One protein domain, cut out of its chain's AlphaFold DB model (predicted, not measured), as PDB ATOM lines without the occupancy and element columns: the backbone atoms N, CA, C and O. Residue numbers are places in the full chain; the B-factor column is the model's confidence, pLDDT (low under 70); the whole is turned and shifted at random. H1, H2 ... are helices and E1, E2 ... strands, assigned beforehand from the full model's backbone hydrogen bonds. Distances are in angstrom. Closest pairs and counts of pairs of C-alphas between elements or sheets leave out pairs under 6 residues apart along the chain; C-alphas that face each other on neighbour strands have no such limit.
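This is residues 56 to 128 of the 220 residues of an uncharacterized protein of Micavibrio aeruginosavorus (UniProt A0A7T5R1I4). A twisted four-stranded sheet has two helices, H1 and H2, loosely side by side near the end where E2 begins, each only grazing it. The printed part has 73 residues, ordered H1 E1 E2 E3 E4 H2, mixed in class. The sheet, E1 E2 E4 E3, is antiparallel. The whole is compact, with a radius of gyration of the C-alphas of 11.5 A, spanning 32 by 25 by 22 A.

The strands are E1, residues 78 to 81; E2, 87 to 92, 13.7 A; E3, 100 to 102; and E4, 112 to 116, 13.5 A. H1, residues 56 to 67, 16.2 A, begins at C-alpha (41.280, 103.686, 25.675). H2, residues 119 to 127, 12.4 A, ends at C-alpha (31.697, 99.257, 26.228).

Within hydrogen-bond range are N 80 and O 89 in hairpin E1 and E2, 2.9 A; N 90 and O 114 between E2 and E4, 2.8 A; and N 101 and O 115 in hairpin E3 and E4, 3.0 A. H1 and H2 are close but not clearly touching, their closest C-alphas, Ile 60 and Leu 125, 7.9 A apart. They run opposite ways at a shallow tilt of 33 degrees, only just short of steep. In both helices every O i to N i+4 pair is within range.

The farthest C-alphas, Arg 109 and Arg 127, are 32.8 A apart. The printed part has no cut and no long link. pLDDT is under 70 at residues 69 to 76, 93 to 94 and 103 to 112.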
ATOM      1  N   ALA A  56      42.321 103.545  26.692       91.94
ATOM      2  CA  ALA A  56      41.280 103.686  25.675       91.94
ATOM      3  C   ALA A  56      41.837 103.451  24.270       91.94
ATOM      4  O   ALA A  56      41.322 102.627  23.525       91.94
ATOM      5  N   LYS A  57      42.946 104.113  23.941       88.50
ATOM      6  CA  LYS A  57      43.643 103.964  22.664       88.50
ATOM      7  C   LYS A  57      44.003 102.515  22.349       88.50
ATOM      8  O   LYS A  57      43.760 102.080  21.226       88.50
ATOM      9  N   THR A  58      44.588 101.785  23.300       89.62
ATOM     10  CA  THR A  58      44.958 100.378  23.101       89.62
ATOM     11  C   THR A  58      43.722  99.529  22.827       89.62
ATOM     12  O   THR A  58      43.661  98.885  21.785       89.62
ATOM     13  N   ALA A  59      42.702  99.609  23.687       92.38
ATOM     14  CA  ALA A  59      41.478  98.820  23.541       92.38
ATOM     15  C   ALA A  59      40.720  99.135  22.237       92.38
ATOM     16  O   ALA A  59      40.237  98.234  21.554       92.38
ATOM     17  N   ILE A  60      40.646 100.413  21.857       90.50
ATOM     18  CA  ILE A  60      40.028 100.832  20.596       90.50
ATOM     19  C   ILE A  60      40.850 100.330  19.412       90.50
ATOM     20  O   ILE A  60      40.281  99.786  18.474       90.50
ATOM     21  N   GLN A  61      42.176 100.463  19.437       87.12
ATOM     22  CA  GLN A  61      43.018  99.979  18.343       87.12
ATOM     23  C   GLN A  61      42.910  98.459  18.161       87.12
ATOM     24  O   GLN A  61      42.910  97.993  17.023       87.12
ATOM     25  N   GLU A  62      42.816  97.696  19.249       88.94
ATOM     26  CA  GLU A  62      42.577  96.249  19.217       88.94
ATOM     27  C   GLU A  62      41.237  95.933  18.550       88.94
ATOM     28  O   GLU A  62      41.222  95.243  17.530       88.94
ATOM     29  N   PHE A  63      40.145  96.549  19.018       90.94
ATOM     30  CA  PHE A  63      38.822  96.412  18.403       90.94
ATOM     31  C   PHE A  63      38.833  96.775  16.907       90.94
ATOM     32  O   PHE A  63      38.238  96.087  16.075       90.94
ATOM     33  N   MET A  64      39.545  97.843  16.537       86.88
ATOM     34  CA  MET A  64      39.678  98.267  15.145       86.88
ATOM     35  C   MET A  64      40.471  97.275  14.299       86.88
ATOM     36  O   MET A  64      40.133  97.073  13.139       86.88
ATOM     37  N   ASN A  65      41.514  96.652  14.843       83.31
ATOM     38  CA  ASN A  65      42.288  95.649  14.112       83.31
ATOM     39  C   ASN A  65      41.488  94.357  13.889       83.31
ATOM     40  O   ASN A  65      41.688  93.693  12.872       83.31
ATOM     41  N   GLU A  66      40.593  94.006  14.817       86.94
ATOM     42  CA  GLU A  66      39.674  92.869  14.680       86.94
ATOM     43  C   GLU A  66      38.567  93.155  13.658       86.94
ATOM     44  O   GLU A  66      38.264  92.319  12.809       86.94
ATOM     45  N   THR A  67      37.994  94.359  13.712       86.69
ATOM     46  CA  THR A  67      36.878  94.771  12.846       86.69
ATOM     47  C   THR A  67      37.334  95.069  11.416       86.69
ATOM     48  O   THR A  67      36.620  94.778  10.455       86.69
ATOM     49  N   PHE A  68      38.536  95.630  11.270       80.38
ATOM     50  CA  PHE A  68      39.120  96.044   9.999       80.38
ATOM     51  C   PHE A  68      40.444  95.309   9.759       80.38
ATOM     52  O   PHE A  68      41.516  95.802  10.129       80.38
ATOM     53  N   PRO A  69      40.408  94.127   9.116       69.75
ATOM     54  CA  PRO A  69      41.614  93.376   8.806       69.75
ATOM     55  C   PRO A  69      42.616  94.225   8.015       69.75
ATOM     56  O   PRO A  69      42.247  94.899   7.052       69.75
ATOM     57  N   ARG A  70      43.906  94.149   8.378       66.75
ATOM     58  CA  ARG A  70      45.002  95.001   7.852       66.75
ATOM     59  C   ARG A  70      45.078  95.112   6.326       66.75
ATOM     60  O   ARG A  70      45.579  96.109   5.814       66.75
ATOM     61  N   GLN A  71      44.587  94.111   5.600       60.78
ATOM     62  CA  GLN A  71      44.508  94.111   4.135       60.78
ATOM     63  C   GLN A  71      43.606  95.217   3.556       60.78
ATOM     64  O   GLN A  71      43.723  95.534   2.377       60.78
ATOM     65  N   PHE A  72      42.752  95.829   4.379       60.62
ATOM     66  CA  PHE A  72      41.822  96.891   3.988       60.62
ATOM     67  C   PHE A  72      42.158  98.262   4.593       60.62
ATOM     68  O   PHE A  72      41.439  99.232   4.371       60.62
ATOM     69  N   CYS A  73      43.238  98.369   5.371       58.50
ATOM     70  CA  CYS A  73      43.618  99.605   6.055       58.50
ATOM     71  C   CYS A  73      45.137  99.736   6.054       58.50
ATOM     72  O   CYS A  73      45.758  99.107   6.898       58.50
ATOM     73  N   TRP A  74      45.712 100.502   5.112       57.97
ATOM     74  CA  TRP A  74      47.137 100.869   4.912       57.97
ATOM     75  C   TRP A  74      48.156 100.460   6.010       57.97
ATOM     76  O   TRP A  74      48.814 101.302   6.618       57.97
ATOM     77  N   GLY A  75      48.287  99.164   6.300       64.50
ATOM     78  CA  GLY A  75      49.027  98.639   7.454       64.50
ATOM     79  C   GLY A  75      48.436  98.920   8.852       64.50
ATOM     80  O   GLY A  75      48.845  98.248   9.799       64.50
ATOM     81  N   ARG A  76      47.496  99.864   9.013       65.94
ATOM     82  CA  ARG A  76      46.811 100.182  10.280       65.94
ATOM     83  C   ARG A  76      45.455 100.860  10.055       65.94
ATOM     84  O   ARG A  76      45.312 101.678   9.145       65.94
ATOM     85  N   THR A  77      44.501 100.582  10.938       73.56
ATOM     86  CA  THR A  77      43.183 101.232  10.954       73.56
ATOM     87  C   THR A  77      43.278 102.604  11.606       73.56
ATOM     88  O   THR A  77      43.780 102.728  12.724       73.56
ATOM     89  N   LEU A  78      42.820 103.637  10.899       76.62
ATOM     90  CA  LEU A  78      42.800 105.018  11.373       76.62
ATOM     91  C   LEU A  78      41.384 105.374  11.819       76.62
ATOM     92  O   LEU A  78      40.443 105.174  11.061       76.62
ATOM     93  N   TYR A  79      41.231 105.930  13.014       82.88
ATOM     94  CA  TYR A  79      39.927 106.295  13.566       82.88
ATOM     95  C   TYR A  79      39.954 107.689  14.194       82.88
ATOM     96  O   TYR A  79      41.005 108.162  14.639       82.88
ATOM     97  N   ARG A  80      38.790 108.344  14.240       83.00
ATOM     98  CA  ARG A  80      38.574 109.604  14.961       83.00
ATOM     99  C   ARG A  80      37.730 109.345  16.206       83.00
ATOM    100  O   ARG A  80      36.770 108.579  16.180       83.00
ATOM    101  N   ILE A  81      38.100 110.003  17.301       85.06
ATOM    102  CA  ILE A  81      37.371 109.974  18.574       85.06
ATOM    103  C   ILE A  81      36.530 111.247  18.693       85.06
ATOM    104  O   ILE A  81      37.040 112.342  18.445       85.06
ATOM    105  N   GLY A  82      35.254 111.100  19.036       81.81
ATOM    106  CA  GLY A  82      34.343 112.206  19.311       81.81
ATOM    107  C   GLY A  82      34.634 112.889  20.650       81.81
ATOM    108  O   GLY A  82      35.375 112.379  21.489       81.81
ATOM    109  N   GLU A  83      34.017 114.050  20.877       80.56
ATOM    110  CA  GLU A  83      34.106 114.774  22.160       80.56
ATOM    111  C   GLU A  83      33.537 113.967  23.337       80.56
ATOM    112  O   GLU A  83      33.926 114.147  24.493       80.56
ATOM    113  N   ASP A  84      32.622 113.045  23.044       85.44
ATOM    114  CA  ASP A  84      32.066 112.086  23.989       85.44
ATOM    115  C   ASP A  84      33.049 110.968  24.370       85.44
ATOM    116  O   ASP A  84      32.745 110.183  25.270       85.44
ATOM    117  N   GLY A  85      34.232 110.931  23.751       85.25
ATOM    118  CA  GLY A  85      35.324 110.007  24.033       85.25
ATOM    119  C   GLY A  85      35.171 108.624  23.399       85.25
ATOM    120  O   GLY A  85      35.963 107.734  23.726       85.25
ATOM    121  N   TYR A  86      34.196 108.444  22.502       88.69
ATOM    122  CA  TYR A  86      33.987 107.211  21.740       88.69
ATOM    123  C   TYR A  86      34.427 107.363  20.284       88.69
ATOM    124  O   TYR A  86      34.731 108.453  19.804       88.69
ATOM    125  N   VAL A  87      34.496 106.245  19.565       87.12
ATOM    126  CA  VAL A  87      34.834 106.247  18.137       87.12
ATOM    127  C   VAL A  87      33.704 106.909  17.360       87.12
ATOM    128  O   VAL A  87      32.583 106.409  17.355       87.12
ATOM    129  N   ARG A  88      34.024 108.021  16.694       84.56
ATOM    130  CA  ARG A  88      33.107 108.754  15.816       84.56
ATOM    131  C   ARG A  88      33.051 108.105  14.440       84.56
ATOM    132  O   ARG A  88      31.980 107.823  13.922       84.56
ATOM    133  N   ASP A  89      34.225 107.878  13.863       83.50
ATOM    134  CA  ASP A  89      34.368 107.352  12.515       83.50
ATOM    135  C   ASP A  89      35.735 106.684  12.316       83.50
ATOM    136  O   ASP A  89      36.658 106.813  13.129       83.50
ATOM    137  N   VAL A  90      35.835 105.940  11.222       81.12
ATOM    138  CA  VAL A  90      37.029 105.234  10.773       81.12
ATOM    139  C   VAL A  90      37.352 105.706   9.362       81.12
ATOM    140  O   VAL A  90      36.496 105.674   8.475       81.12
ATOM    141  N   LEU A  91      38.595 106.136   9.146       76.44
ATOM    142  CA  LEU A  91      39.093 106.419   7.806       76.44
ATOM    143  C   LEU A  91      39.370 105.086   7.122       76.44
ATOM    144  O   LEU A  91      40.186 104.288   7.594       76.44
ATOM    145  N   TYR A  92      38.697 104.859   6.004       71.19
ATOM    146  CA  TYR A  92      38.732 103.598   5.289       71.19
ATOM    147  C   TYR A  92      39.155 103.796   3.833       71.19
ATOM    148  O   TYR A  92      38.967 104.848   3.220       71.19
ATOM    149  N   ASN A  93      39.730 102.738   3.270       65.56
ATOM    150  CA  ASN A  93      39.980 102.624   1.845       65.56
ATOM    151  C   ASN A  93      39.744 101.171   1.430       65.56
ATOM    152  O   ASN A  93      40.639 100.334   1.533       65.56
ATOM    153  N   GLY A  94      38.512 100.864   1.020       69.00
ATOM    154  CA  GLY A  94      38.124  99.523   0.596       69.00
ATOM    155  C   GLY A  94      36.795  99.065   1.185       69.00
ATOM    156  O   GLY A  94      35.797  99.776   1.109       69.00
ATOM    157  N   TYR A  95      36.782  97.842   1.718       71.94
ATOM    158  CA  TYR A  95      35.575  97.179   2.207       71.94
ATOM    159  C   TYR A  95      34.980  97.896   3.426       71.94
ATOM    160  O   TYR A  95      35.681  98.136   4.407       71.94
ATOM    161  N   ILE A  96      33.676  98.176   3.366       78.19
ATOM    162  CA  ILE A  96      32.879  98.659   4.496       78.19
ATOM    163  C   ILE A  96      32.323  97.428   5.233       78.19
ATOM    164  O   ILE A  96      31.508  96.702   4.649       78.19
ATOM    165  N   PRO A  97      32.738  97.155   6.484       79.00
ATOM    166  CA  PRO A  97      32.183  96.056   7.264       79.00
ATOM    167  C   PRO A  97      30.702  96.261   7.570       79.00
ATOM    168  O   PRO A  97      30.208  97.384   7.644       79.00
ATOM    169  N   ARG A  98      29.978  95.161   7.798       83.94
ATOM    170  CA  ARG A  98      28.576  95.229   8.228       83.94
ATOM    171  C   ARG A  98      28.456  96.027   9.531       83.94
ATOM    172  O   ARG A  98      29.227  95.804  10.461       83.94
ATOM    173  N   GLY A  99      27.449  96.893   9.593       84.12
ATOM    174  CA  GLY A  99      27.186  97.758  10.742       84.12
ATOM    175  C   GLY A  99      28.018  99.037  10.775       84.12
ATOM    176  O   GLY A  99      28.087  99.706  11.809       84.12
ATOM    177  N   TRP A 100      28.631  99.353   9.634       87.69
ATOM    178  CA  TRP A 100      29.250 100.626   9.327       87.69
ATOM    179  C   TRP A 100      28.658 101.141   8.018       87.69
ATOM    180  O   TRP A 100      28.458 100.369   7.077       87.69
ATOM    181  N   SER A 101      28.445 102.446   7.917       83.12
ATOM    182  CA  SER A 101      28.075 103.099   6.661       83.12
ATOM    183  C   SER A 101      28.988 104.268   6.372       83.12
ATOM    184  O   SER A 101      29.587 104.856   7.274       83.12
ATOM    185  N   ALA A 102      29.109 104.592   5.082       72.12
ATOM    186  CA  ALA A 102      29.699 105.854   4.666       72.12
ATOM    187  C   ALA A 102      28.990 106.973   5.430       72.12
ATOM    188  O   ALA A 102      27.770 107.116   5.323       72.12
ATOM    189  N   GLY A 103      29.754 107.717   6.233       58.88
ATOM    190  CA  GLY A 103      29.221 108.891   6.904       58.88
ATOM    191  C   GLY A 103      28.610 109.815   5.851       58.88
ATOM    192  O   GLY A 103      29.117 109.906   4.733       58.88
ATOM    193  N   GLY A 104      27.500 110.478   6.181       45.88
ATOM    194  CA  GLY A 104      26.834 111.410   5.259       45.88
ATOM    195  C   GLY A 104      27.739 112.552   4.772       45.88
ATOM    196  O   GLY A 104      27.441 113.187   3.761       45.88
ATOM    197  N   GLU A 105      28.867 112.778   5.446       49.62
ATOM    198  CA  GLU A 105      29.905 113.727   5.067       49.62
ATOM    199  C   GLU A 105      30.834 113.109   4.012       49.62
ATOM    200  O   GLU A 105      31.701 112.277   4.293       49.62
ATOM    201  N   LYS A 106      30.657 113.536   2.758       44.50
ATOM    202  CA  LYS A 106      31.637 113.343   1.684       44.50
ATOM    203  C   LYS A 106      32.877 114.198   1.976       44.50
ATOM    204  O   LYS A 106      33.068 115.230   1.339       44.50
ATOM    205  N   GLU A 107      33.703 113.791   2.935       44.84
ATOM    206  CA  GLU A 107      35.053 114.345   3.060       44.84
ATOM    207  C   GLU A 107      35.900 113.950   1.836       44.84
ATOM    208  O   GLU A 107      35.627 112.974   1.135       44.84
ATOM    209  N   ASP A 108      36.870 114.813   1.545       41.41
ATOM    210  CA  ASP A 108      37.621 114.960   0.304       41.41
ATOM    211  C   ASP A 108      38.043 113.678  -0.430       41.41
ATOM    212  O   ASP A 108      38.303 112.630   0.152       41.41
ATOM    213  N   ARG A 109      38.210 113.846  -1.751       41.22
ATOM    214  CA  ARG A 109      38.437 112.893  -2.868       41.22
ATOM    215  C   ARG A 109      39.480 111.766  -2.681       41.22
ATOM    216  O   ARG A 109      39.747 111.044  -3.638       41.22
ATOM    217  N   TYR A 110      40.076 111.612  -1.504       44.56
ATOM    218  CA  TYR A 110      41.162 110.685  -1.201       44.56
ATOM    219  C   TYR A 110      40.912 109.773   0.011       44.56
ATOM    220  O   TYR A 110      41.593 108.754   0.120       44.56
ATOM    221  N   PHE A 111      39.960 110.089   0.900       54.38
ATOM    222  CA  PHE A 111      39.658 109.270   2.078       54.38
ATOM    223  C   PHE A 111      38.161 109.201   2.297       54.38
ATOM    224  O   PHE A 111      37.497 110.220   2.447       54.38
ATOM    225  N   HIS A 112      37.635 107.989   2.359       69.69
ATOM    226  CA  HIS A 112      36.261 107.811   2.762       69.69
ATOM    227  C   HIS A 112      36.223 107.593   4.283       69.69
ATOM    228  O   HIS A 112      37.044 106.852   4.826       69.69
ATOM    229  N   ALA A 113      35.298 108.248   4.982       76.69
ATOM    230  CA  ALA A 113      35.039 108.004   6.397       76.69
ATOM    231  C   ALA A 113      33.766 107.162   6.545       76.69
ATOM    232  O   ALA A 113      32.764 107.408   5.866       76.69
ATOM    233  N   ILE A 114      33.801 106.154   7.415       82.75
ATOM    234  CA  ILE A 114      32.615 105.388   7.811       82.75
ATOM    235  C   ILE A 114      32.341 105.556   9.294       82.75
ATOM    236  O   ILE A 114      33.265 105.574  10.105       82.75
ATOM    237  N   ALA A 115      31.065 105.637   9.637       87.00
ATOM    238  CA  ALA A 115      30.586 105.692  11.008       87.00
ATOM    239  C   ALA A 115      29.857 104.383  11.353       87.00
ATOM    240  O   ALA A 115      29.312 103.732  10.454       87.00
ATOM    241  N   PRO A 116      29.849 103.969  12.630       88.56
ATOM    242  CA  PRO A 116      29.034 102.844  13.062       88.56
ATOM    243  C   PRO A 116      27.548 103.210  12.924       88.56
ATOM    244  O   PRO A 116      27.116 104.244  13.432       88.56
ATOM    245  N   ASP A 117      26.764 102.366  12.257       88.62
ATOM    246  CA  ASP A 117      25.322 102.578  12.055       88.62
ATOM    247  C   ASP A 117      24.446 101.468  12.649       88.62
ATOM    248  O   ASP A 117      23.256 101.675  12.889       88.62
ATOM    249  N   ASP A 118      25.035 100.310  12.957       92.06
ATOM    250  CA  ASP A 118      24.354  99.225  13.655       92.06
ATOM    251  C   ASP A 118      24.391  99.464  15.177       92.06
ATOM    252  O   ASP A 118      25.476  99.580  15.766       92.06
ATOM    253  N   PRO A 119      23.228  99.463  15.863       93.25
ATOM    254  CA  PRO A 119      23.146  99.608  17.315       93.25
ATOM    255  C   PRO A 119      24.027  98.633  18.107       93.25
ATOM    256  O   PRO A 119      24.498  98.977  19.190       93.25
ATOM    257  N   LYS A 120      24.278  97.423  17.596       93.81
ATOM    258  CA  LYS A 120      25.164  96.437  18.232       93.81
ATOM    259  C   LYS A 120      26.623  96.869  18.171       93.81
ATOM    260  O   LYS A 120      27.326  96.711  19.166       93.81
ATOM    261  N   ILE A 121      27.072  97.427  17.046       91.44
ATOM    262  CA  ILE A 121      28.434  97.959  16.906       91.44
ATOM    263  C   ILE A 121      28.600  99.187  17.802       91.44
ATOM    264  O   ILE A 121      29.557  99.260  18.569       91.44
ATOM    265  N   ILE A 122      27.618 100.093  17.807       92.62
ATOM    266  CA  ILE A 122      27.590 101.249  18.716       92.62
ATOM    267  C   ILE A 122      27.656 100.783  20.183       92.62
ATOM    268  O   ILE A 122      28.431 101.309  20.985       92.62
ATOM    269  N   GLN A 123      26.905  99.741  20.549       94.38
ATOM    270  CA  GLN A 123      26.945  99.176  21.897       94.38
ATOM    271  C   GLN A 123      28.309  98.551  22.239       94.38
ATOM    272  O   GLN A 123      28.774  98.672  23.369       94.38
ATOM    273  N   GLN A 124      28.965  97.876  21.295       94.56
ATOM    274  CA  GLN A 124      30.312  97.339  21.510       94.56
ATOM    275  C   GLN A 124      31.330  98.463  21.723       94.56
ATOM    276  O   GLN A 124      32.093  98.413  22.686       94.56
ATOM    277  N   LEU A 125      31.286  99.508  20.893       92.25
ATOM    278  CA  LEU A 125      32.167 100.673  20.997       92.25
ATOM    279  C   LEU A 125      31.985 101.428  22.317       92.25
ATOM    280  O   LEU A 125      32.966 101.839  22.929       92.25
ATOM    281  N   THR A 126      30.750 101.560  22.799       92.50
ATOM    282  CA  THR A 126      30.451 102.224  24.083       92.50
ATOM    283  C   THR A 126      30.846 101.405  25.314       92.50
ATOM    284  O   THR A 126      30.935 101.957  26.409       92.50
ATOM    285  N   ARG A 127      31.123 100.102  25.163       94.88
ATOM    286  CA  ARG A 127      31.697  99.257  26.228       94.88
ATOM    287  C   ARG A 127      33.218  99.357  26.318       94.88
ATOM    288  O   ARG A 127      33.787  98.919  27.320       94.88
ATOM    289  N   LEU A 128      33.880  99.896  25.295       94.69
ATOM    290  CA  LEU A 128      35.316 100.146  25.344       94.69
ATOM    291  C   LEU A 128      35.623 101.267  26.351       94.69
ATOM    292  O   LEU A 128      34.770 102.122  26.613       94.69
TER     293      LEU A 128